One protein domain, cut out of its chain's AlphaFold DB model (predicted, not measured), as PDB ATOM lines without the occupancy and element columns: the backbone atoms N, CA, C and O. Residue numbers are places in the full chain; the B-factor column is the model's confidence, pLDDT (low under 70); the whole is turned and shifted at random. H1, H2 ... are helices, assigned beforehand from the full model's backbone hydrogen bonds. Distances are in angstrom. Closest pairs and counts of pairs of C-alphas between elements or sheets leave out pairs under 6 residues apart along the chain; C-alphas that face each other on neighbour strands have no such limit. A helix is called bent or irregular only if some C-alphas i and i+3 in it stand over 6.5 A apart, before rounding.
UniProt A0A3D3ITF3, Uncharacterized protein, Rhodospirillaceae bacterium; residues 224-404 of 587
ATOM      1  N   GLN A 224     200.885 206.113 105.864       61.38
ATOM      2  CA  GLN A 224     200.561 207.276 106.687       61.38
ATOM      3  C   GLN A 224     200.906 206.951 108.146       61.38
ATOM      4  O   GLN A 224     200.266 206.099 108.763       61.38
ATOM      5  N   ILE A 225     201.955 207.587 108.673       66.38
ATOM      6  CA  ILE A 225     202.314 207.487 110.091       66.38
ATOM      7  C   ILE A 225     201.114 207.987 110.890       66.38
ATOM      8  O   ILE A 225     200.582 209.056 110.587       66.38
ATOM      9  N   ASN A 226     200.685 207.227 111.899       63.84
ATOM     10  CA  ASN A 226     199.598 207.683 112.753       63.84
ATOM     11  C   ASN A 226     200.069 208.893 113.571       63.84
ATOM     12  O   ASN A 226     200.881 208.748 114.484       63.84
ATOM     13  N   THR A 227     199.594 210.087 113.223       67.50
ATOM     14  CA  THR A 227     199.903 211.325 113.952       67.50
ATOM     15  C   THR A 227     198.865 211.655 115.022       67.50
ATOM     16  O   THR A 227     198.988 212.690 115.673       67.50
ATOM     17  N   ASP A 228     197.834 210.823 115.204       74.00
ATOM     18  CA  ASP A 228     196.797 211.075 116.202       74.00
ATOM     19  C   ASP A 228     197.323 210.803 117.625       74.00
ATOM     20  O   ASP A 228     197.709 209.685 117.977       74.00
ATOM     21  N   LEU A 229     197.329 211.842 118.465       65.00
ATOM     22  CA  LEU A 229     197.728 211.773 119.874       65.00
ATOM     23  C   LEU A 229     196.845 210.807 120.677       65.00
ATOM     24  O   LEU A 229     197.342 210.183 121.615       65.00
ATOM     25  N   ALA A 230     195.564 210.655 120.321       67.19
ATOM     26  CA  ALA A 230     194.676 209.694 120.976       67.19
ATOM     27  C   ALA A 230     195.131 208.248 120.715       67.19
ATOM     28  O   ALA A 230     195.145 207.426 121.632       67.19
ATOM     29  N   ALA A 231     195.622 207.969 119.505       69.62
ATOM     30  CA  ALA A 231     196.144 206.657 119.143       69.62
ATOM     31  C   ALA A 231     197.415 206.290 119.928       69.62
ATOM     32  O   ALA A 231     197.653 205.111 120.183       69.62
ATOM     33  N   LEU A 232     198.210 207.266 120.391       75.88
ATOM     34  CA  LEU A 232     199.394 206.991 121.219       75.88
ATOM     35  C   LEU A 232     199.048 206.363 122.576       75.88
ATOM     36  O   LEU A 232     199.848 205.587 123.097       75.88
ATOM     37  N   PHE A 233     197.867 206.648 123.136       82.12
ATOM     38  CA  PHE A 233     197.410 206.004 124.373       82.12
ATOM     39  C   PHE A 233     196.984 204.546 124.157       82.12
ATOM     40  O   PHE A 233     197.040 203.747 125.092       82.12
ATOM     41  N   GLU A 234     196.610 204.176 122.932       87.81
ATOM     42  CA  GLU A 234     196.241 202.805 122.566       87.81
ATOM     43  C   GLU A 234     197.465 201.925 122.282       87.81
ATOM     44  O   GLU A 234     197.411 200.707 122.480       87.81
ATOM     45  N   VAL A 235     198.592 202.529 121.876       89.75
ATOM     46  CA  VAL A 235     199.829 201.816 121.516       89.75
ATOM     47  C   VAL A 235     200.297 200.841 122.605       89.75
ATOM     48  O   VAL A 235     200.585 199.701 122.249       89.75
ATOM     49  N   PRO A 236     200.371 201.186 123.909       93.31
ATOM     50  CA  PRO A 236     200.816 200.241 124.934       93.31
ATOM     51  C   PRO A 236     199.906 199.014 125.066       93.31
ATOM     52  O   PRO A 236     200.400 197.898 125.242       93.31
ATOM     53  N   LEU A 237     198.587 199.208 124.960       93.19
ATOM     54  CA  LEU A 237     197.618 198.116 125.034       93.19
ATOM     55  C   LEU A 237     197.713 197.223 123.793       93.19
ATOM     56  O   LEU A 237     197.832 196.007 123.930       93.19
ATOM     57  N   LEU A 238     197.727 197.818 122.597       93.44
ATOM     58  CA  LEU A 238     197.931 197.087 121.345       93.44
ATOM     59  C   LEU A 238     199.259 196.337 121.357       93.44
ATOM     60  O   LEU A 238     199.300 195.171 120.978       93.44
ATOM     61  N   LEU A 239     200.330 196.959 121.845       95.12
ATOM     62  CA  LEU A 239     201.639 196.333 121.961       95.12
ATOM     63  C   LEU A 239     201.582 195.097 122.855       95.12
ATOM     64  O   LEU A 239     202.123 194.062 122.480       95.12
ATOM     65  N   LEU A 240     200.918 195.182 124.008       94.06
ATOM     66  CA  LEU A 240     200.763 194.045 124.909       94.06
ATOM     67  C   LEU A 240     199.935 192.922 124.269       94.06
ATOM     68  O   LEU A 240     200.339 191.761 124.332       94.06
ATOM     69  N   LEU A 241     198.824 193.258 123.608       95.06
ATOM     70  CA  LEU A 241     197.967 192.284 122.927       95.06
ATOM     71  C   LEU A 241     198.705 191.614 121.761       95.06
ATOM     72  O   LEU A 241     198.782 190.389 121.708       95.06
ATOM     73  N   TYR A 242     199.341 192.392 120.884       95.31
ATOM     74  CA  TYR A 242     200.116 191.857 119.768       95.31
ATOM     75  C   TYR A 242     201.343 191.067 120.231       95.31
ATOM     76  O   TYR A 242     201.635 190.022 119.654       95.31
ATOM     77  N   ALA A 243     202.042 191.505 121.285       95.12
ATOM     78  CA  ALA A 243     203.154 190.747 121.860       95.12
ATOM     79  C   ALA A 243     202.671 189.416 122.432       95.12
ATOM     80  O   ALA A 243     203.283 188.384 122.168       95.12
ATOM     81  N   GLY A 244     201.542 189.418 123.143       95.19
ATOM     82  CA  GLY A 244     200.875 188.202 123.581       95.19
ATOM     83  C   GLY A 244     200.552 187.287 122.400       95.19
ATOM     84  O   GLY A 244     201.036 186.161 122.341       95.19
ATOM     85  N   GLY A 245     199.803 187.767 121.408       95.38
ATOM     86  CA  GLY A 245     199.366 186.918 120.302       95.38
ATOM     87  C   GLY A 245     200.540 186.371 119.487       95.38
ATOM     88  O   GLY A 245     200.568 185.185 119.157       95.38
ATOM     89  N   PHE A 246     201.574 187.192 119.277       95.00
ATOM     90  CA  PHE A 246     202.823 186.785 118.638       95.00
ATOM     91  C   PHE A 246     203.540 185.679 119.419       95.00
ATOM     92  O   PHE A 246     203.993 184.701 118.827       95.00
ATOM     93  N   MET A 247     203.624 185.796 120.748       95.25
ATOM     94  CA  MET A 247     204.248 184.773 121.586       95.25
ATOM     95  C   MET A 247     203.467 183.465 121.551       95.25
ATOM     96  O   MET A 247     204.073 182.411 121.384       95.25
ATOM     97  N   THR A 248     202.137 183.499 121.631       95.56
ATOM     98  CA  THR A 248     201.342 182.274 121.457       95.56
ATOM     99  C   THR A 248     201.608 181.642 120.107       95.56
ATOM    100  O   THR A 248     201.872 180.444 120.045       95.56
ATOM    101  N   ALA A 249     201.596 182.439 119.040       94.56
ATOM    102  CA  ALA A 249     201.792 181.924 117.701       94.56
ATOM    103  C   ALA A 249     203.179 181.302 117.508       94.56
ATOM    104  O   ALA A 249     203.297 180.209 116.958       94.56
ATOM    105  N   LEU A 250     204.221 181.938 118.051       93.94
ATOM    106  CA  LEU A 250     205.574 181.395 118.070       93.94
ATOM    107  C   LEU A 250     205.613 180.002 118.718       93.94
ATOM    108  O   LEU A 250     206.185 179.083 118.138       93.94
ATOM    109  N   TRP A 251     205.013 179.832 119.899       94.19
ATOM    110  CA  TRP A 251     205.106 178.584 120.664       94.19
ATOM    111  C   TRP A 251     204.174 177.481 120.168       94.19
ATOM    112  O   TRP A 251     204.598 176.328 120.099       94.19
ATOM    113  N   LEU A 252     202.931 177.830 119.841       94.25
ATOM    114  CA  LEU A 252     201.893 176.889 119.429       94.25
ATOM    115  C   LEU A 252     202.082 176.430 117.977       94.25
ATOM    116  O   LEU A 252     201.730 175.300 117.645       94.25
ATOM    117  N   GLY A 253     202.666 177.286 117.134       93.00
ATOM    118  CA  GLY A 253     202.834 177.027 115.711       93.00
ATOM    119  C   GLY A 253     201.834 177.753 114.821       93.00
ATOM    120  O   GLY A 253     200.848 178.303 115.300       93.00
ATOM    121  N   HIS A 254     202.084 177.738 113.509       90.81
ATOM    122  CA  HIS A 254     201.330 178.523 112.521       90.81
ATOM    123  C   HIS A 254     199.835 178.161 112.464       90.81
ATOM    124  O   HIS A 254     198.992 178.997 112.781       90.81
ATOM    125  N   GLU A 255     199.497 176.916 112.103       93.44
ATOM    126  CA  GLU A 255     198.096 176.494 111.914       93.44
ATOM    127  C   GLU A 255     197.255 176.584 113.197       93.44
ATOM    128  O   GLU A 255     196.158 177.154 113.160       93.44
ATOM    129  N   PRO A 256     197.737 176.100 114.360       94.94
ATOM    130  CA  PRO A 256     196.965 176.220 115.590       94.94
ATOM    131  C   PRO A 256     196.758 177.676 116.019       94.94
ATOM    132  O   PRO A 256     195.704 178.009 116.557       94.94
ATOM    133  N   ALA A 257     197.739 178.552 115.781       94.44
ATOM    134  CA  ALA A 257     197.627 179.963 116.128       94.44
ATOM    135  C   ALA A 257     196.615 180.691 115.250       94.44
ATOM    136  O   ALA A 257     195.804 181.442 115.780       94.44
ATOM    137  N   ILE A 258     196.613 180.425 113.941       93.94
ATOM    138  CA  ILE A 258     195.598 180.950 113.024       93.94
ATOM    139  C   ILE A 258     194.215 180.435 113.425       93.94
ATOM    140  O   ILE A 258     193.271 181.214 113.513       93.94
ATOM    141  N   THR A 259     194.089 179.144 113.731       95.12
ATOM    142  CA  THR A 259     192.817 178.560 114.187       95.12
ATOM    143  C   THR A 259     192.321 179.254 115.457       95.12
ATOM    144  O   THR A 259     191.163 179.658 115.537       95.12
ATOM    145  N   LEU A 260     193.203 179.456 116.440       94.75
ATOM    146  CA  LEU A 260     192.862 180.152 117.678       94.75
ATOM    147  C   LEU A 260     192.549 181.636 117.441       94.75
ATOM    148  O   LEU A 260     191.647 182.158 118.088       94.75
ATOM    149  N   ALA A 261     193.233 182.299 116.506       93.94
ATOM    150  CA  ALA A 261     192.958 183.682 116.125       93.94
ATOM    151  C   ALA A 261     191.552 183.846 115.532       93.94
ATOM    152  O   ALA A 261     190.854 184.775 115.920       93.94
ATOM    153  N   HIS A 262     191.110 182.918 114.675       94.06
ATOM    154  CA  HIS A 262     189.752 182.925 114.115       94.06
ATOM    155  C   HIS A 262     188.669 182.680 115.176       94.06
ATOM    156  O   HIS A 262     187.558 183.189 115.052       94.06
ATOM    157  N   ILE A 263     188.975 181.903 116.222       94.81
ATOM    158  CA  ILE A 263     188.049 181.680 117.343       94.81
ATOM    159  C   ILE A 263     188.011 182.912 118.252       94.81
ATOM    160  O   ILE A 263     186.942 183.393 118.623       94.81
ATOM    161  N   SER A 264     189.182 183.395 118.671       95.38
ATOM    162  CA  SER A 264     189.324 184.571 119.521       95.38
ATOM    163  C   SER A 264     190.767 185.103 119.491       95.38
ATOM    164  O   SER A 264     191.652 184.535 120.148       95.38
ATOM    165  N   PRO A 265     191.027 186.249 118.835       92.81
ATOM    166  CA  PRO A 265     192.361 186.858 118.840       92.81
ATOM    167  C   PRO A 265     192.771 187.340 120.246       92.81
ATOM    168  O   PRO A 265     193.957 187.390 120.586       92.81
ATOM    169  N   TYR A 266     191.796 187.617 121.118       94.94
ATOM    170  CA  TYR A 266     192.038 187.924 122.529       94.94
ATOM    171  C   TYR A 266     192.520 186.702 123.314       94.94
ATOM    172  O   TYR A 266     193.462 186.827 124.095       94.94
ATOM    173  N   ALA A 267     191.945 185.514 123.089       94.94
ATOM    174  CA  ALA A 267     192.415 184.286 123.731       94.94
ATOM    175  C   ALA A 267     193.863 183.963 123.330       94.94
ATOM    176  O   ALA A 267     194.686 183.648 124.194       94.94
ATOM    177  N   LEU A 268     194.190 184.133 122.040       95.00
ATOM    178  CA  LEU A 268     195.562 184.049 121.534       95.00
ATOM    179  C   LEU A 268     196.484 185.013 122.303       95.00
ATOM    180  O   LEU A 268     197.549 184.615 122.771       95.00
ATOM    181  N   SER A 269     196.059 186.260 122.497       95.62
ATOM    182  CA  SER A 269     196.846 187.293 123.185       95.62
ATOM    183  C   SER A 269     197.042 187.026 124.683       95.62
ATOM    184  O   SER A 269     198.145 187.191 125.213       95.62
ATOM    185  N   ILE A 270     196.000 186.554 125.372       95.62
ATOM    186  CA  ILE A 270     196.040 186.231 126.806       95.62
ATOM    187  C   ILE A 270     196.999 185.068 127.068       95.62
ATOM    188  O   ILE A 270     197.865 185.173 127.940       95.62
ATOM    189  N   LEU A 271     196.900 183.984 126.288       96.00
ATOM    190  CA  LEU A 271     197.780 182.822 126.438       96.00
ATOM    191  C   LEU A 271     199.257 183.217 126.312       96.00
ATOM    192  O   LEU A 271     200.106 182.782 127.090       96.00
ATOM    193  N   GLY A 272     199.568 184.109 125.381       95.12
ATOM    194  CA  GLY A 272     200.945 184.506 125.137       95.12
ATOM    195  C   GLY A 272     201.442 185.534 126.131       95.12
ATOM    196  O   GLY A 272     202.629 185.547 126.436       95.12
ATOM    197  N   THR A 273     200.542 186.316 126.728       94.06
ATOM    198  CA  THR A 273     200.864 187.133 127.903       94.06
ATOM    199  C   THR A 273     201.290 186.248 129.077       94.06
ATOM    200  O   THR A 273     202.290 186.541 129.730       94.06
ATOM    201  N   VAL A 274     200.620 185.110 129.304       96.00
ATOM    202  CA  VAL A 274     201.041 184.129 130.323       96.00
ATOM    203  C   VAL A 274     202.436 183.574 130.014       96.00
ATOM    204  O   VAL A 274     203.289 183.515 130.903       96.00
ATOM    205  N   ILE A 275     202.706 183.230 128.750       95.31
ATOM    206  CA  ILE A 275     204.040 182.797 128.304       95.31
ATOM    207  C   ILE A 275     205.075 183.905 128.543       95.31
ATOM    208  O   ILE A 275     206.160 183.639 129.058       95.31
ATOM    209  N   PHE A 276     204.743 185.154 128.218       93.06
ATOM    210  CA  PHE A 276     205.623 186.302 128.404       93.06
ATOM    211  C   PHE A 276     205.973 186.514 129.885       93.06
ATOM    212  O   PHE A 276     207.143 186.696 130.219       93.06
ATOM    213  N   ILE A 277     205.002 186.384 130.798       93.94
ATOM    214  CA  ILE A 277     205.234 186.433 132.253       93.94
ATOM    215  C   ILE A 277     206.138 185.278 132.709       93.94
ATOM    216  O   ILE A 277     207.060 185.486 133.504       93.94
ATOM    217  N   ALA A 278     205.924 184.062 132.196       95.56
ATOM    218  CA  ALA A 278     206.778 182.917 132.507       95.56
ATOM    219  C   ALA A 278     208.229 183.143 132.044       95.56
ATOM    220  O   ALA A 278     209.171 182.823 132.773       95.56
ATOM    221  N   LEU A 279     208.421 183.754 130.872       95.19
ATOM    222  CA  LEU A 279     209.737 184.125 130.351       95.19
ATOM    223  C   LEU A 279     210.382 185.266 131.138       95.19
ATOM    224  O   LEU A 279     211.584 185.216 131.386       95.19
ATOM    225  N   ALA A 280     209.605 186.246 131.598       93.88
ATOM    226  CA  ALA A 280     210.092 187.285 132.500       93.88
ATOM    227  C   ALA A 280     210.569 186.677 133.830       93.88
ATOM    228  O   ALA A 280     211.653 187.002 134.313       93.88
ATOM    229  N   ARG A 281     209.826 185.717 134.396       95.25
ATOM    230  CA  ARG A 281     210.275 184.956 135.573       95.25
ATOM    231  C   ARG A 281     211.550 184.164 135.278       95.25
ATOM    232  O   ARG A 281     212.474 184.185 136.090       95.25
ATOM    233  N   LEU A 282     211.619 183.495 134.123       94.25
ATOM    234  CA  LEU A 282     212.813 182.773 133.681       94.25
ATOM    235  C   LEU A 282     214.020 183.714 133.553       94.25
ATOM    236  O   LEU A 282     215.114 183.367 133.990       94.25
ATOM    237  N   PHE A 283     213.825 184.919 133.020       94.19
ATOM    238  CA  PHE A 283     214.861 185.941 132.908       94.19
ATOM    239  C   PHE A 283     215.492 186.257 134.271       94.19
ATOM    240  O   PHE A 283     216.720 186.254 134.371       94.19
ATOM    241  N   TRP A 284     214.685 186.438 135.322       94.31
ATOM    242  CA  TRP A 284     215.171 186.743 136.675       94.31
ATOM    243  C   TRP A 284     215.970 185.609 137.326       94.31
ATOM    244  O   TRP A 284     216.928 185.878 138.050       94.31
ATOM    245  N   ILE A 285     215.604 184.350 137.071       93.50
ATOM    246  CA  ILE A 285     216.316 183.188 137.634       93.50
ATOM    247  C   ILE A 285     217.520 182.763 136.782       93.50
ATOM    248  O   ILE A 285     218.448 182.127 137.282       93.50
ATOM    249  N   SER A 286     217.509 183.095 135.491       90.44
ATOM    250  CA  SER A 286     218.571 182.741 134.555       90.44
ATOM    251  C   SER A 286     219.819 183.607 134.749       90.44
ATOM    252  O   SER A 286     219.754 184.769 135.151       90.44
ATOM    253  N   ARG A 287     220.992 183.048 134.435       86.44
ATOM    254  CA  ARG A 287     222.278 183.760 134.485       86.44
ATOM    255  C   ARG A 287     223.015 183.661 133.152       86.44
ATOM    256  O   ARG A 287     222.752 182.775 132.338       86.44
ATOM    257  N   GLY A 288     223.948 184.586 132.935       84.62
ATOM    258  CA  GLY A 288     224.839 184.590 131.777       84.62
ATOM    259  C   GLY A 288     224.101 184.706 130.440       84.62
ATOM    260  O   GLY A 288     223.304 185.616 130.227       84.62
ATOM    261  N   VAL A 289     224.393 183.778 129.526       82.06
ATOM    262  CA  VAL A 289     223.949 183.821 128.122       82.06
ATOM    263  C   VAL A 289     222.428 183.783 127.981       82.06
ATOM    264  O   VAL A 289     221.878 184.549 127.196       82.06
ATOM    265  N   VAL A 290     221.754 182.927 128.755       87.81
ATOM    266  CA  VAL A 290     220.291 182.753 128.698       87.81
ATOM    267  C   VAL A 290     219.591 184.074 129.009       87.81
ATOM    268  O   VAL A 290     218.723 184.502 128.254       87.81
ATOM    269  N   ARG A 291     220.036 184.772 130.062       90.00
ATOM    270  CA  ARG A 291     219.467 186.056 130.483       90.00
ATOM    271  C   ARG A 291     219.563 187.117 129.384       90.00
ATOM    272  O   ARG A 291     218.606 187.847 129.149       90.00
ATOM    273  N   GLN A 292     220.700 187.189 128.696       85.31
ATOM    274  CA  GLN A 292     220.908 188.157 127.616       85.31
ATOM    275  C   GLN A 292     220.092 187.826 126.362       85.31
ATOM    276  O   GLN A 292     219.511 188.732 125.772       85.31
ATOM    277  N   LEU A 293     220.002 186.543 125.984       88.88
ATOM    278  CA  LEU A 293     219.155 186.096 124.870       88.88
ATOM    279  C   LEU A 293     217.680 186.425 125.125       88.88
ATOM    280  O   LEU A 293     217.005 186.921 124.228       88.88
ATOM    281  N   LEU A 294     217.203 186.207 126.356       92.50
ATOM    282  CA  LEU A 294     215.843 186.566 126.757       92.50
ATOM    283  C   LEU A 294     215.621 188.080 126.712       92.50
ATOM    284  O   LEU A 294     214.631 188.519 126.142       92.50
ATOM    285  N   LEU A 295     216.536 188.884 127.266       91.00
ATOM    286  CA  LEU A 295     216.401 190.344 127.279       91.00
ATOM    287  C   LEU A 295     216.342 190.931 125.870       91.00
ATOM    288  O   LEU A 295     215.408 191.658 125.544       91.00
ATOM    289  N   ILE A 296     217.339 190.608 125.046       89.75
ATOM    290  CA  ILE A 296     217.442 191.121 123.678       89.75
ATOM    291  C   ILE A 296     216.270 190.604 122.850       89.75
ATOM    292  O   ILE A 296     215.661 191.380 122.122       89.75
ATOM    293  N   GLY A 297     215.903 189.329 123.010       93.12
ATOM    294  CA  GLY A 297     214.753 188.748 122.331       93.12
ATOM    295  C   GLY A 297     213.440 189.456 122.682       93.12
ATOM    296  O   GLY A 297     212.722 189.902 121.793       93.12
ATOM    297  N   MET A 298     213.130 189.620 123.971       93.50
ATOM    298  CA  MET A 298     211.882 190.264 124.404       93.50
ATOM    299  C   MET A 298     211.806 191.719 123.938       93.50
ATOM    300  O   MET A 298     210.786 192.141 123.401       93.50
ATOM    301  N   LEU A 299     212.891 192.477 124.095       93.06
ATOM    302  CA  LEU A 299     212.948 193.870 123.656       93.06
ATOM    303  C   LEU A 299     212.855 194.009 122.131       93.06
ATOM    304  O   LEU A 299     212.222 194.945 121.657       93.06
ATOM    305  N   LEU A 300     213.437 193.087 121.359       92.69
ATOM    306  CA  LEU A 300     213.297 193.079 119.903       92.69
ATOM    307  C   LEU A 300     211.875 192.759 119.458       92.69
ATOM    308  O   LEU A 300     211.380 193.418 118.548       92.69
ATOM    309  N   ILE A 301     211.206 191.795 120.095       94.81
ATOM    310  CA  ILE A 301     209.789 191.517 119.828       94.81
ATOM    311  C   ILE A 301     208.969 192.778 120.098       94.81
ATOM    312  O   ILE A 301     208.282 193.257 119.201       94.81
ATOM    313  N   LEU A 302     209.109 193.369 121.287       94.62
ATOM    314  CA  LEU A 302     208.374 194.579 121.651       94.62
ATOM    315  C   LEU A 302     208.682 195.751 120.710       94.62
ATOM    316  O   LEU A 302     207.761 196.397 120.225       94.62
ATOM    317  N   GLY A 303     209.953 195.999 120.395       93.50
ATOM    318  CA  GLY A 303     210.356 197.080 119.495       93.50
ATOM    319  C   GLY A 303     209.820 196.898 118.074       93.50
ATOM    320  O   GLY A 303     209.326 197.852 117.480       93.50
ATOM    321  N   THR A 304     209.854 195.671 117.550       94.56
ATOM    322  CA  THR A 304     209.321 195.353 116.215       94.56
ATOM    323  C   THR A 304     207.819 195.581 116.153       94.56
ATOM    324  O   THR A 304     207.323 196.209 115.222       94.56
ATOM    325  N   LEU A 305     207.089 195.092 117.156       94.31
ATOM    326  CA  LEU A 305     205.639 195.227 117.209       94.31
ATOM    327  C   LEU A 305     205.223 196.682 117.430       94.31
ATOM    328  O   LEU A 305     204.321 197.155 116.748       94.31
ATOM    329  N   ALA A 306     205.922 197.421 118.296       92.62
ATOM    330  CA  ALA A 306     205.686 198.848 118.495       92.62
ATOM    331  C   ALA A 306     205.904 199.636 117.195       92.62
ATOM    332  O   ALA A 306     205.056 200.439 116.813       92.62
ATOM    333  N   MET A 307     206.999 199.358 116.477       89.44
ATOM    334  CA  MET A 307     207.261 199.968 115.173       89.44
ATOM    335  C   MET A 307     206.134 199.664 114.183       89.44
ATOM    336  O   MET A 307     205.654 200.576 113.522       89.44
ATOM    337  N   ASN A 308     205.669 198.417 114.104       90.62
ATOM    338  CA  ASN A 308     204.591 198.050 113.188       90.62
ATOM    339  C   ASN A 308     203.247 198.702 113.551       90.62
ATOM    340  O   ASN A 308     202.559 199.169 112.650       90.62
ATOM    341  N   ILE A 309     202.902 198.804 114.839       90.31
ATOM    342  CA  ILE A 309     201.685 199.492 115.307       90.31
ATOM    343  C   ILE A 309     201.716 200.978 114.926       90.31
ATOM    344  O   ILE A 309     200.728 201.511 114.429       90.31
ATOM    345  N   ILE A 310     202.860 201.642 115.113       86.69
ATOM    346  CA  ILE A 310     203.019 203.076 114.824       86.69
ATOM    347  C   ILE A 310     203.013 203.347 113.313       86.69
ATOM    348  O   ILE A 310     202.406 204.311 112.844       86.69
ATOM    349  N   VAL A 311     203.716 202.510 112.549       83.38
ATOM    350  CA  VAL A 311     203.983 202.742 111.124       83.38
ATOM    351  C   VAL A 311     202.869 202.193 110.230       83.38
ATOM    352  O   VAL A 311     202.619 202.741 109.161       83.38
ATOM    353  N   MET A 312     202.179 201.129 110.646       84.44
ATOM    354  CA  MET A 312     201.137 200.450 109.864       84.44
ATOM    355  C   MET A 312     199.828 200.305 110.664       84.44
ATOM    356  O   MET A 312     199.307 199.192 110.796       84.44
ATOM    357  N   PRO A 313     199.240 201.411 111.159       85.00
ATOM    358  CA  PRO A 313     198.041 201.379 112.004       85.00
ATOM    359  C   PRO A 313     196.835 200.723 111.311       85.00
ATOM    360  O   PRO A 313     195.986 200.132 111.969       85.00
ATOM    361  N   GLY A 314     196.760 200.759 109.975       84.19
ATOM    362  CA  GLY A 314     195.696 200.089 109.217       84.19
ATOM    363  C   GLY A 314     195.732 198.556 109.309       84.19
ATOM    364  O   GLY A 314     194.687 197.923 109.225       84.19
ATOM    365  N   GLN A 315     196.912 197.964 109.520       85.69
ATOM    366  CA  GLN A 315     197.090 196.510 109.660       85.69
ATOM    367  C   GLN A 315     197.236 196.071 111.125       85.69
ATOM    368  O   GLN A 315     196.849 194.960 111.478       85.69
ATOM    369  N   TRP A 316     197.795 196.936 111.974       89.62
ATOM    370  CA  TRP A 316     198.170 196.637 113.357       89.62
ATOM    371  C   TRP A 316     197.289 197.402 114.350       89.62
ATOM    372  O   TRP A 316     197.756 198.269 115.086       89.62
ATOM    373  N   ASN A 317     195.996 197.079 114.361       90.94
ATOM    374  CA  ASN A 317     194.979 197.704 115.219       90.94
ATOM    375  C   ASN A 317     194.113 196.652 115.940       90.94
ATOM    376  O   ASN A 317     194.394 195.454 115.873       90.94
ATOM    377  N   PHE A 318     193.051 197.088 116.622       90.75
ATOM    378  CA  PHE A 318     192.147 196.228 117.398       90.75
ATOM    379  C   PHE A 318     191.288 195.257 116.572       90.75
ATOM    380  O   PHE A 318     190.613 194.415 117.160       90.75
ATOM    381  N   THR A 319     191.307 195.328 115.236       89.56
ATOM    382  CA  THR A 319     190.653 194.309 114.394       89.56
ATOM    383  C   THR A 319     191.415 192.989 114.387       89.56
ATOM    384  O   THR A 319     190.837 191.963 114.058       89.56
ATOM    385  N   PHE A 320     192.705 192.996 114.752       87.50
ATOM    386  CA  PHE A 320     193.570 191.815 114.721       87.50
ATOM    387  C   PHE A 320     193.642 191.105 113.361       87.50
ATOM    388  O   PHE A 320     194.051 189.946 113.314       87.50
ATOM    389  N   ALA A 321     193.344 191.802 112.256       86.81
ATOM    390  CA  ALA A 321     193.394 191.246 110.899       86.81
ATOM    391  C   ALA A 321     194.738 190.560 110.585       86.81
ATOM    392  O   ALA A 321     194.803 189.564 109.867       86.81
ATOM    393  N   TYR A 322     195.833 191.044 111.181       86.31
ATOM    394  CA  TYR A 322     197.138 190.401 111.060       86.31
ATOM    395  C   TYR A 322     197.175 188.957 111.603       86.31
ATOM    396  O   TYR A 322     197.844 188.104 111.020       86.31
ATOM    397  N   PHE A 323     196.479 188.645 112.702       88.31
ATOM    398  CA  PHE A 323     196.484 187.293 113.275       88.31
ATOM    399  C   PHE A 323     195.651 186.289 112.471       88.31
ATOM    400  O   PHE A 323     195.980 185.103 112.473       88.31
ATOM    401  N   GLU A 324     194.636 186.747 111.736       84.62
ATOM    402  CA  GLU A 324     193.843 185.903 110.824       84.62
ATOM    403  C   GLU A 324     194.692 185.368 109.663       84.62
ATOM    404  O   GLU A 324     194.480 184.266 109.153       84.62
ATOM    405  N   HIS A 325     195.717 186.129 109.280       84.44
ATOM    406  CA  HIS A 325     196.684 185.773 108.252       84.44
ATOM    407  C   HIS A 325     198.099 185.868 108.814       84.44
ATOM    408  O   HIS A 325     198.944 186.571 108.263       84.44
ATOM    409  N   PHE A 326     198.361 185.180 109.929       85.25
ATOM    410  CA  PHE A 326     199.655 185.242 110.600       85.25
ATOM    411  C   PHE A 326     200.785 184.727 109.697       85.25
ATOM    412  O   PHE A 326     201.063 183.534 109.619       85.25
ATOM    413  N   GLN A 327     201.461 185.635 108.997       83.94
ATOM    414  CA  GLN A 327     202.502 185.301 108.033       83.94
ATOM    415  C   GLN A 327     203.873 185.745 108.536       83.94
ATOM    416  O   GLN A 327     204.034 186.827 109.092       83.94
ATOM    417  N   VAL A 328     204.898 184.929 108.286       85.94
ATOM    418  CA  VAL A 328     206.286 185.375 108.440       85.94
ATOM    419  C   VAL A 328     206.621 186.237 107.230       85.94
ATOM    420  O   VAL A 328     206.862 185.731 106.137       85.94
ATOM    421  N   TYR A 329     206.594 187.551 107.419       85.00
ATOM    422  CA  TYR A 329     206.936 188.525 106.387       85.00
ATOM    423  C   TYR A 329     207.934 189.555 106.923       85.00
ATOM    424  O   TYR A 329     208.196 189.641 108.126       85.00
ATOM    425  N   ARG A 330     208.516 190.349 106.020       85.88
ATOM    426  CA  ARG A 330     209.649 191.252 106.301       85.88
ATOM    427  C   ARG A 330     209.477 192.171 107.521       85.88
ATOM    428  O   ARG A 330     210.462 192.496 108.177       85.88
ATOM    429  N   HIS A 331     208.249 192.573 107.854       87.88
ATOM    430  CA  HIS A 331     207.982 193.500 108.958       87.88
ATOM    431  C   HIS A 331     207.984 192.836 110.343       87.88
ATOM    432  O   HIS A 331     208.214 193.510 111.341       87.88
ATOM    433  N   VAL A 332     207.766 191.523 110.426       91.38
ATOM    434  CA  VAL A 332     207.775 190.756 111.692       91.38
ATOM    435  C   VAL A 332     208.981 189.839 111.818       91.38
ATOM    436  O   VAL A 332     209.215 189.260 112.877       91.38
ATOM    437  N   LEU A 333     209.771 189.719 110.753       90.94
ATOM    438  CA  LEU A 333     210.974 188.901 110.718       90.94
ATOM    439  C   LEU A 333     211.935 189.173 111.897       90.94
ATOM    440  O   LEU A 333     212.421 188.195 112.472       90.94
ATOM    441  N   PRO A 334     212.168 190.430 112.344       92.19
ATOM    442  CA  PRO A 334     212.962 190.675 113.549       92.19
ATOM    443  C   PRO A 334     212.373 190.067 114.827       92.19
ATOM    444  O   PRO A 334     213.111 189.468 115.610       92.19
ATOM    445  N   ALA A 335     211.054 190.158 115.018       92.94
ATOM    446  CA  ALA A 335     210.366 189.554 116.157       92.94
ATOM    447  C   ALA A 335     210.441 188.020 116.110       92.94
ATOM    448  O   ALA A 335     210.672 187.377 117.134       92.94
ATOM    449  N   PHE A 336     210.319 187.420 114.923       91.38
ATOM    450  CA  PHE A 336     210.440 185.969 114.746       91.38
ATOM    451  C   PHE A 336     211.834 185.461 115.095       91.38
ATOM    452  O   PHE A 336     211.983 184.499 115.849       91.38
ATOM    453  N   LEU A 337     212.858 186.155 114.605       88.88
ATOM    454  CA  LEU A 337     214.248 185.867 114.936       88.88
ATOM    455  C   LEU A 337     214.524 185.958 116.431       88.88
ATOM    456  O   LEU A 337     215.134 185.065 117.020       88.88
ATOM    457  N   ALA A 338     214.051 187.033 117.051       90.50
ATOM    458  CA  ALA A 338     214.120 187.219 118.486       90.50
ATOM    459  C   ALA A 338     213.413 186.080 119.242       90.50
ATOM    460  O   ALA A 338     213.957 185.550 120.212       90.50
ATOM    461  N   GLY A 339     212.265 185.629 118.736       91.56
ATOM    462  CA  GLY A 339     211.560 184.443 119.206       91.56
ATOM    463  C   GLY A 339     212.420 183.179 119.183       91.56
ATOM    464  O   GLY A 339     212.436 182.432 120.157       91.56
ATOM    465  N   TYR A 340     213.209 182.952 118.133       88.44
ATOM    466  CA  TYR A 340     214.077 181.768 118.030       88.44
ATOM    467  C   TYR A 340     215.235 181.802 119.020       88.44
ATOM    468  O   TYR A 340     215.609 180.766 119.574       88.44
ATOM    469  N   LEU A 341     215.771 182.990 119.299       86.94
ATOM    470  CA  LEU A 341     216.767 183.169 120.352       86.94
ATOM    471  C   LEU A 341     216.171 182.880 121.737       86.94
ATOM    472  O   LEU A 341     216.812 182.197 122.538       86.94
ATOM    473  N   ILE A 342     214.937 183.332 121.995       92.12
ATOM    474  CA  ILE A 342     214.193 183.019 123.225       92.12
ATOM    475  C   ILE A 342     213.967 181.512 123.340       92.12
ATOM    476  O   ILE A 342     214.298 180.925 124.369       92.12
ATOM    477  N   VAL A 343     213.458 180.868 122.288       92.25
ATOM    478  CA  VAL A 343     213.220 179.421 122.273       92.25
ATOM    479  C   VAL A 343     214.528 178.672 122.502       92.25
ATOM    480  O   VAL A 343     214.586 177.814 123.376       92.25
ATOM    481  N   GLY A 344     215.616 179.041 121.823       88.19
ATOM    482  CA  GLY A 344     216.939 178.460 122.057       88.19
ATOM    483  C   GLY A 344     217.411 178.603 123.510       88.19
ATOM    484  O   GLY A 344     217.939 177.648 124.085       88.19
ATOM    485  N   ALA A 345     217.173 179.758 124.139       89.44
ATOM    486  CA  ALA A 345     217.494 180.005 125.547       89.44
ATOM    487  C   ALA A 345     216.653 179.134 126.503       89.44
ATOM    488  O   ALA A 345     217.182 178.575 127.472       89.44
ATOM    489  N   VAL A 346     215.361 178.964 126.209       92.06
ATOM    490  CA  VAL A 346     214.464 178.068 126.952       92.06
ATOM    491  C   VAL A 346     214.893 176.612 126.790       92.06
ATOM    492  O   VAL A 346     215.037 175.921 127.795       92.06
ATOM    493  N   MET A 347     215.182 176.154 125.569       91.44
ATOM    494  CA  MET A 347     215.602 174.771 125.307       91.44
ATOM    495  C   MET A 347     216.936 174.440 125.974       91.44
ATOM    496  O   MET A 347     217.098 173.346 126.511       91.44
ATOM    497  N   LEU A 348     217.876 175.391 126.023       87.81
ATOM    498  CA  LEU A 348     219.119 175.223 126.773       87.81
ATOM    499  C   LEU A 348     218.859 175.093 128.282       87.81
ATOM    500  O   LEU A 348     219.464 174.251 128.948       87.81
ATOM    501  N   THR A 349     217.933 175.889 128.822       90.69
ATOM    502  CA  THR A 349     217.552 175.810 130.240       90.69
ATOM    503  C   THR A 349     216.846 174.490 130.557       90.69
ATOM    504  O   THR A 349     217.164 173.837 131.553       90.69
ATOM    505  N   ALA A 350     215.935 174.052 129.687       90.81
ATOM    506  CA  ALA A 350     215.253 172.769 129.800       90.81
ATOM    507  C   ALA A 350     216.250 171.603 129.734       90.81
ATOM    508  O   ALA A 350     216.186 170.690 130.555       90.81
ATOM    509  N   ALA A 351     217.226 171.659 128.824       89.50
ATOM    510  CA  ALA A 351     218.280 170.657 128.723       89.50
ATOM    511  C   ALA A 351     219.123 170.574 130.011       89.50
ATOM    512  O   ALA A 351     219.405 169.469 130.478       89.50
ATOM    513  N   HIS A 352     219.460 171.709 130.640       89.62
ATOM    514  CA  HIS A 352     220.123 171.729 131.954       89.62
ATOM    515  C   HIS A 352     219.271 171.048 133.034       89.62
ATOM    516  O   HIS A 352     219.782 170.233 133.805       89.62
ATOM    517  N   ALA A 353     217.974 171.359 133.089       90.06
ATOM    518  CA  ALA A 353     217.062 170.767 134.063       90.06
ATOM    519  C   ALA A 353     216.938 169.244 133.879       90.06
ATOM    520  O   ALA A 353     217.033 168.497 134.855       90.06
ATOM    521  N   VAL A 354     216.808 168.778 132.634       89.94
ATOM    522  CA  VAL A 354     216.743 167.350 132.290       89.94
ATOM    523  C   VAL A 354     218.041 166.638 132.647       89.94
ATOM    524  O   VAL A 354     217.991 165.563 133.242       89.94
ATOM    525  N   GLN A 355     219.201 167.235 132.367       87.88
ATOM    526  CA  GLN A 355     220.476 166.640 132.761       87.88
ATOM    527  C   GLN A 355     220.605 166.515 134.284       87.88
ATOM    528  O   GLN A 355     220.944 165.436 134.775       87.88
ATOM    529  N   ASN A 356     220.248 167.559 135.036       90.19
ATOM    530  CA  ASN A 356     220.261 167.539 136.502       90.19
ATOM    531  C   ASN A 356     219.282 166.516 137.098       90.19
ATOM    532  O   ASN A 356     219.558 165.916 138.136       90.19
ATOM    533  N   TRP A 357     218.130 166.309 136.463       90.38
ATOM    534  CA  TRP A 357     217.186 165.269 136.864       90.38
ATOM    535  C   TRP A 357     217.714 163.867 136.526       90.38
ATOM    536  O   TRP A 357     217.696 162.976 137.378       90.38
ATOM    537  N   SER A 358     218.243 163.685 135.313       88.50
ATOM    538  CA  SER A 358     218.759 162.399 134.836       88.50
ATOM    539  C   SER A 358     219.925 161.900 135.689       88.50
ATOM    540  O   SER A 358     219.981 160.716 136.011       88.50
ATOM    541  N   SER A 359     220.805 162.795 136.150       87.50
ATOM    542  CA  SER A 359     221.923 162.443 137.028       87.50
ATOM    543  C   SER A 359     221.454 161.951 138.400       87.50
ATOM    544  O   SER A 359     222.046 161.018 138.939       87.50
ATOM    545  N   ARG A 360     220.349 162.497 138.926       90.38
ATOM    546  CA  ARG A 360     219.723 162.048 140.185       90.38
ATOM    547  C   ARG A 360     218.984 160.713 140.044       90.38
ATOM    548  O   ARG A 360     218.930 159.953 141.003       90.38
ATOM    549  N   GLN A 361     218.413 160.423 138.872       87.31
ATOM    550  CA  GLN A 361     217.561 159.243 138.637       87.31
ATOM    551  C   GLN A 361     218.246 158.092 137.883       87.31
ATOM    552  O   GLN A 361     217.640 157.033 137.709       87.31
ATOM    553  N   ALA A 362     219.501 158.255 137.450       76.25
ATOM    554  CA  ALA A 362     220.207 157.280 136.608       76.25
ATOM    555  C   ALA A 362     220.260 155.857 137.200       76.25
ATOM    556  O   ALA A 362     220.265 154.878 136.453       76.25
ATOM    557  N   GLY A 363     220.258 155.726 138.532       80.19
ATOM    558  CA  GLY A 363     220.223 154.426 139.209       80.19
ATOM    559  C   GLY A 363     218.873 153.700 139.126       80.19
ATOM    560  O   GLY A 363     218.836 152.484 139.270       80.19
ATOM    561  N   ARG A 364     217.769 154.415 138.869       83.62
ATOM    562  CA  ARG A 364     216.395 153.890 138.989       83.62
ATOM    563  C   ARG A 364     215.659 153.731 137.659       83.62
ATOM    564  O   ARG A 364     214.760 152.907 137.574       83.62
ATOM    565  N   ASN A 365     216.021 154.491 136.625       87.06
ATOM    566  CA  ASN A 365     215.275 154.527 135.364       87.06
ATOM    567  C   ASN A 365     216.205 154.356 134.149       87.06
ATOM    568  O   ASN A 365     217.203 155.067 134.022       87.06
ATOM    569  N   GLN A 366     215.872 153.433 133.238       84.81
ATOM    570  CA  GLN A 366     216.619 153.223 131.991       84.81
ATOM    571  C   GLN A 366     216.613 154.472 131.095       84.81
ATOM    572  O   GLN A 366     217.660 154.836 130.563       84.81
ATOM    573  N   LEU A 367     215.490 155.194 131.003       84.38
ATOM    574  CA  LEU A 367     215.390 156.439 130.231       84.38
ATOM    575  C   LEU A 367     216.358 157.511 130.755       84.38
ATOM    576  O   LEU A 367     217.005 158.206 129.974       84.38
ATOM    577  N   ALA A 368     216.516 157.611 132.080       80.75
ATOM    578  CA  ALA A 368     217.463 158.541 132.693       80.75
ATOM    579  C   ALA A 368     218.922 158.188 132.353       80.75
ATOM    580  O   ALA A 368     219.742 159.092 132.198       80.75
ATOM    581  N   ARG A 369     219.254 156.899 132.176       82.44
ATOM    582  CA  ARG A 369     220.583 156.488 131.691       82.44
ATOM    583  C   ARG A 369     220.804 156.907 130.241       82.44
ATOM    584  O   ARG A 369     221.850 157.473 129.955       82.44
ATOM    585  N   TYR A 370     219.822 156.700 129.360       83.50
ATOM    586  CA  TYR A 370     219.915 157.132 127.960       83.50
ATOM    587  C   TYR A 370     220.062 158.653 127.829       83.50
ATOM    588  O   TYR A 370     220.955 159.124 127.131       83.50
ATOM    589  N   LEU A 371     219.252 159.436 128.548       81.12
ATOM    590  CA  LEU A 371     219.336 160.903 128.520       81.12
ATOM    591  C   LEU A 371     220.655 161.439 129.089       81.12
ATOM    592  O   LEU A 371     221.116 162.493 128.661       81.12
ATOM    593  N   ARG A 372     221.287 160.709 130.016       81.12
ATOM    594  CA  ARG A 372     222.617 161.045 130.542       81.12
ATOM    595  C   ARG A 372     223.730 160.850 129.505       81.12
ATOM    596  O   ARG A 372     224.752 161.522 129.605       81.12
ATOM    597  N   LEU A 373     223.550 159.947 128.536       83.50
ATOM    598  CA  LEU A 373     224.516 159.745 127.449       83.50
ATOM    599  C   LEU A 373     224.526 160.921 126.464       83.50
ATOM    600  O   LEU A 373     225.553 161.186 125.844       83.50
ATOM    601  N   LEU A 374     223.411 161.645 126.342       84.25
ATOM    602  CA  LEU A 374     223.348 162.855 125.531       84.25
ATOM    603  C   LEU A 374     224.016 164.016 126.268       84.25
ATOM    604  O   LEU A 374     223.666 164.342 127.403       84.25
ATOM    605  N   ASN A 375     224.945 164.693 125.595       86.75
ATOM    606  CA  ASN A 375     225.464 165.970 126.079       86.75
ATOM    607  C   ASN A 375     224.327 167.013 126.073       86.75
ATOM    608  O   ASN A 375     223.465 166.989 125.195       86.75
ATOM    609  N   ILE A 376     224.350 167.977 126.995       87.31
ATOM    610  CA  ILE A 376     223.340 169.031 127.119       87.31
ATOM    611  C   ILE A 376     223.056 169.734 125.791       87.31
ATOM    612  O   ILE A 376     221.916 170.047 125.456       87.31
ATOM    613  N   HIS A 377     224.106 169.945 125.003       88.19
ATOM    614  CA  HIS A 377     224.017 170.574 123.699       88.19
ATOM    615  C   HIS A 377     223.250 169.734 122.679       88.19
ATOM    616  O   HIS A 377     222.548 170.305 121.852       88.19
ATOM    617  N   GLN A 378     223.361 168.406 122.737       89.62
ATOM    618  CA  GLN A 378     222.594 167.503 121.880       89.62
ATOM    619  C   GLN A 378     221.128 167.493 122.307       89.62
ATOM    620  O   GLN A 378     220.255 167.633 121.458       89.62
ATOM    621  N   THR A 379     220.852 167.445 123.614       89.62
ATOM    622  CA  THR A 379     219.484 167.541 124.146       89.62
ATOM    623  C   THR A 379     218.806 168.848 123.727       89.62
ATOM    624  O   THR A 379     217.665 168.831 123.276       89.62
ATOM    625  N   ALA A 380     219.517 169.978 123.794       90.81
ATOM    626  CA  ALA A 380     218.993 171.270 123.351       90.81
ATOM    627  C   ALA A 380     218.691 171.304 121.841       90.81
ATOM    628  O   ALA A 380     217.675 171.867 121.440       90.81
ATOM    629  N   VAL A 381     219.539 170.683 121.009       93.81
ATOM    630  CA  VAL A 381     219.282 170.535 119.563       93.81
ATOM    631  C   VAL A 381     218.032 169.695 119.324       93.81
ATOM    632  O   VAL A 381     217.162 170.124 118.574       93.81
ATOM    633  N   VAL A 382     217.907 168.544 119.991       94.00
ATOM    634  CA  VAL A 382     216.736 167.665 119.855       94.00
ATOM    635  C   VAL A 382     215.456 168.403 120.241       94.00
ATOM    636  O   VAL A 382     214.489 168.357 119.488       94.00
ATOM    637  N   PHE A 383     215.453 169.135 121.357       94.56
ATOM    638  CA  PHE A 383     214.288 169.920 121.770       94.56
ATOM    639  C   PHE A 383     213.944 171.037 120.785       94.56
ATOM    640  O   PHE A 383     212.769 171.230 120.481       94.56
ATOM    641  N   PHE A 384     214.944 171.741 120.250       94.44
ATOM    642  CA  PHE A 384     214.708 172.783 119.256       94.44
ATOM    643  C   PHE A 384     214.139 172.209 117.953       94.44
ATOM    644  O   PHE A 384     213.140 172.717 117.454       94.44
ATOM    645  N   VAL A 385     214.735 171.135 117.420       95.62
ATOM    646  CA  VAL A 385     214.258 170.473 116.193       95.62
ATOM    647  C   VAL A 385     212.849 169.928 116.394       95.62
ATOM    648  O   VAL A 385     211.984 170.162 115.556       95.62
ATOM    649  N   PHE A 386     212.600 169.249 117.516       95.81
ATOM    650  CA  PHE A 386     211.274 168.735 117.842       95.81
ATOM    651  C   PHE A 386     210.243 169.859 117.883       95.81
ATOM    652  O   PHE A 386     209.214 169.751 117.228       95.81
ATOM    653  N   TRP A 387     210.530 170.961 118.583       95.31
ATOM    654  CA  TRP A 387     209.640 172.116 118.613       95.31
ATOM    655  C   TRP A 387     209.412 172.705 117.214       95.31
ATOM    656  O   TRP A 387     208.267 172.933 116.838       95.31
ATOM    657  N   PHE A 388     210.466 172.913 116.424       95.44
ATOM    658  CA  PHE A 388     210.378 173.531 115.097       95.44
ATOM    659  C   PHE A 388     209.552 172.692 114.106       95.44
ATOM    660  O   PHE A 388     208.811 173.240 113.290       95.44
ATOM    661  N   LEU A 389     209.637 171.361 114.212       95.94
ATOM    662  CA  LEU A 389     208.809 170.430 113.445       95.94
ATOM    663  C   LEU A 389     207.374 170.364 113.988       95.94
ATOM    664  O   LEU A 389     206.428 170.510 113.220       95.94
ATOM    665  N   ALA A 390     207.201 170.179 115.301       95.75
ATOM    666  CA  ALA A 390     205.894 169.985 115.936       95.75
ATOM    667  C   ALA A 390     204.998 171.233 115.872       95.75
ATOM    668  O   ALA A 390     203.786 171.114 115.737       95.75
ATOM    669  N   SER A 391     205.589 172.426 115.920       95.06
ATOM    670  CA  SER A 391     204.888 173.704 115.715       95.06
ATOM    671  C   SER A 391     204.568 173.989 114.236       95.06
ATOM    672  O   SER A 391     203.941 174.994 113.907       95.06
ATOM    673  N   GLY A 392     205.021 173.149 113.303       94.69
ATOM    674  CA  GLY A 392     204.804 173.358 111.872       94.69
ATOM    675  C   GLY A 392     205.601 174.522 111.270       94.69
ATOM    676  O   GLY A 392     205.424 174.815 110.088       94.69
ATOM    677  N   TRP A 393     206.506 175.164 112.021       93.69
ATOM    678  CA  TRP A 393     207.343 176.251 111.501       93.69
ATOM    679  C   TRP A 393     208.257 175.799 110.361       93.69
ATOM    680  O   TRP A 393     208.443 176.549 109.403       93.69
ATOM    681  N   ALA A 394     208.760 174.563 110.416       94.06
ATOM    682  CA  ALA A 394     209.535 173.972 109.326       94.06
ATOM    683  C   ALA A 394     208.734 173.883 108.020       94.06
ATOM    684  O   ALA A 394     209.197 174.330 106.971       94.06
ATOM    685  N   TYR A 395     207.514 173.342 108.098       93.31
ATOM    686  CA  TYR A 395     206.617 173.233 106.949       93.31
ATOM    687  C   TYR A 395     206.252 174.617 106.413       93.31
ATOM    688  O   TYR A 395     206.378 174.869 105.216       93.31
ATOM    689  N   ARG A 396     205.879 175.544 107.308       91.75
ATOM    690  CA  ARG A 396     205.509 176.905 106.922       91.75
ATOM    691  C   ARG A 396     206.655 177.627 106.221       91.75
ATOM    692  O   ARG A 396     206.418 178.225 105.177       91.75
ATOM    693  N   GLY A 397     207.870 177.540 106.758       90.06
ATOM    694  CA  GLY A 397     209.054 178.145 106.158       90.06
ATOM    695  C   GLY A 397     209.313 177.635 104.741       90.06
ATOM    696  O   GLY A 397     209.326 178.418 103.796       90.06
ATOM    697  N   ILE A 398     209.404 176.311 104.568       89.75
ATOM    698  CA  ILE A 398     209.641 175.701 103.249       89.75
ATOM    699  C   ILE A 398     208.521 176.064 102.266       89.75
ATOM    700  O   ILE A 398     208.801 176.435 101.130       89.75
ATOM    701  N   SER A 399     207.258 176.029 102.705       89.62
ATOM    702  CA  SER A 399     206.122 176.432 101.865       89.62
ATOM    703  C   SER A 399     206.146 177.918 101.490       89.62
ATOM    704  O   SER A 399     205.589 178.298 100.466       89.62
ATOM    705  N   GLY A 400     206.777 178.761 102.313       88.31
ATOM    706  CA  GLY A 400     206.894 180.197 102.086       88.31
ATOM    707  C   GLY A 400     207.973 180.572 101.072       88.31
ATOM    708  O   GLY A 400     207.883 181.657 100.498       88.31
ATOM    709  N   LEU A 401     208.967 179.704 100.846       88.00
ATOM    710  CA  LEU A 401     210.002 179.902  99.823       88.00
ATOM    711  C   LEU A 401     209.446 179.771  98.401       88.00
ATOM    712  O   LEU A 401     209.963 180.440  97.508       88.00
ATOM    713  N   ALA A 402     208.389 178.968  98.235       87.31
ATOM    714  CA  ALA A 402     207.730 178.730  96.958       87.31
ATOM    715  C   ALA A 402     207.347 180.043  96.267       87.31
ATOM    716  O   ALA A 402     206.668 180.886  96.868       87.31
ATOM    717  N   ILE A 403     207.727 180.192  94.994       84.56
ATOM    718  CA  ILE A 403     207.241 181.275  94.137       84.56
ATOM    719  C   ILE A 403     205.711 181.334  94.210       84.56
ATOM    720  O   ILE A 403     205.029 180.358  93.877       84.56
ATOM    721  N   PRO A 404     205.145 182.489  94.584       85.31
ATOM    722  CA  PRO A 404     203.721 182.712  94.455       85.31
ATOM    723  C   PRO A 404     203.340 182.835  92.976       85.31
ATOM    724  O   PRO A 404     204.038 183.449  92.165       85.31
TER     725      PRO A 404
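This is residues 224 to 404 of the 587 residues of an uncharacterized protein of Rhodospirillaceae bacterium (UniProt A0A3D3ITF3). An elongated helical body: H1, H3 and H4 pack on one another at one end, with H2 and the short H5 at the side, and the long H6 starts on H4 and reaches away from them as an arm. At the far end of H6 the printed part turns through H7 and folds back, H8 crossing H6 and H9 following beyond it. The printed part has 181 residues with nine named helices, H1 to H9 in order, no named strand, and is all helix, its helices mostly crossed. It is compact, with a radius of gyration of the C-alphas of 18.5 A, and spans 65 by 39 by 27 A.

H1, residues 229 to 252, begins at C-alpha 229 (197.728, 211.773, 119.874) and is 35.1 A long. It is only just irregular, C-alphas 233 and 236 being 6.7 A apart, and has a kink of 37 degrees near residue 237. H2 is residues 254 to 263; H3, residues 265 to 285, is 30.7 A long; H4, residues 289 to 311, is 32.3 A long. H5 is residues 321 to 324. H6, residues 333 to 361, is 41.3 A long and ends at C-alpha 361 (217.561, 159.243, 138.637). H7 is residues 366 to 373, H8 residues 376 to 390, 20.7 A long, and H9 residues 393 to 401, ending at C-alpha 401 (210.002, 179.902, 99.823).

H1 touches H3 with residues 240 to 249 alone, about perpendicular at 79 degrees; the closest C-alphas, of Gly 245 and Ser 269, are 3.8 A apart. H1 and H4 touch at a steep tilt of 49 degrees, opposite ways, closest at the C-alphas of Leu 239 and Ala 306, 5.9 A. H1 and H2 touch only at the corner, at the C-alphas of Ala 249 and Ala 257, 4.9 A. H2 touches H5, with the C-alphas of Ile 258 and Glu 324 closest at 5.7 A. H3 and H4 form a helical hairpin at a shallow tilt of 33 degrees, only just short of steep; their closest C-alphas, of Phe 283 and Arg 291, are 5.2 A apart. H4 and H6 touch at a shallow tilt of 27 degrees, opposite ways, closest at the C-alphas of Gly 297 and Ala 338, 4.2 A. H6 touches H7 with residues 354 to 361 alone, closest at the C-alphas of Ser 358 and Ala 368, 4.6 A. H6 touches H8 with residues 343 to 355 alone, at a steep tilt of 52 degrees, closest at the C-alphas of Leu 348 and Ala 380, 5.2 A. H8 and H9 are close but not clearly touching, the C-alphas of Phe 388 and Ala 394 being closest at 5.8 A. Each O i to N i+4 pair is within hydrogen-bond range in H2, H3, H4, H7, H8 and H9, against 16 of 20 in H1 and 24 of 25 in H6; H5 is too short for such a pair.

The C-alphas farthest apart, of Thr 227 and Gly 363, are 65.5 A apart. The printed part has no cut and no long link. The mean pLDDT of the printed part is 89.5; residues 224 to 227 and 229 to 231 are under 70.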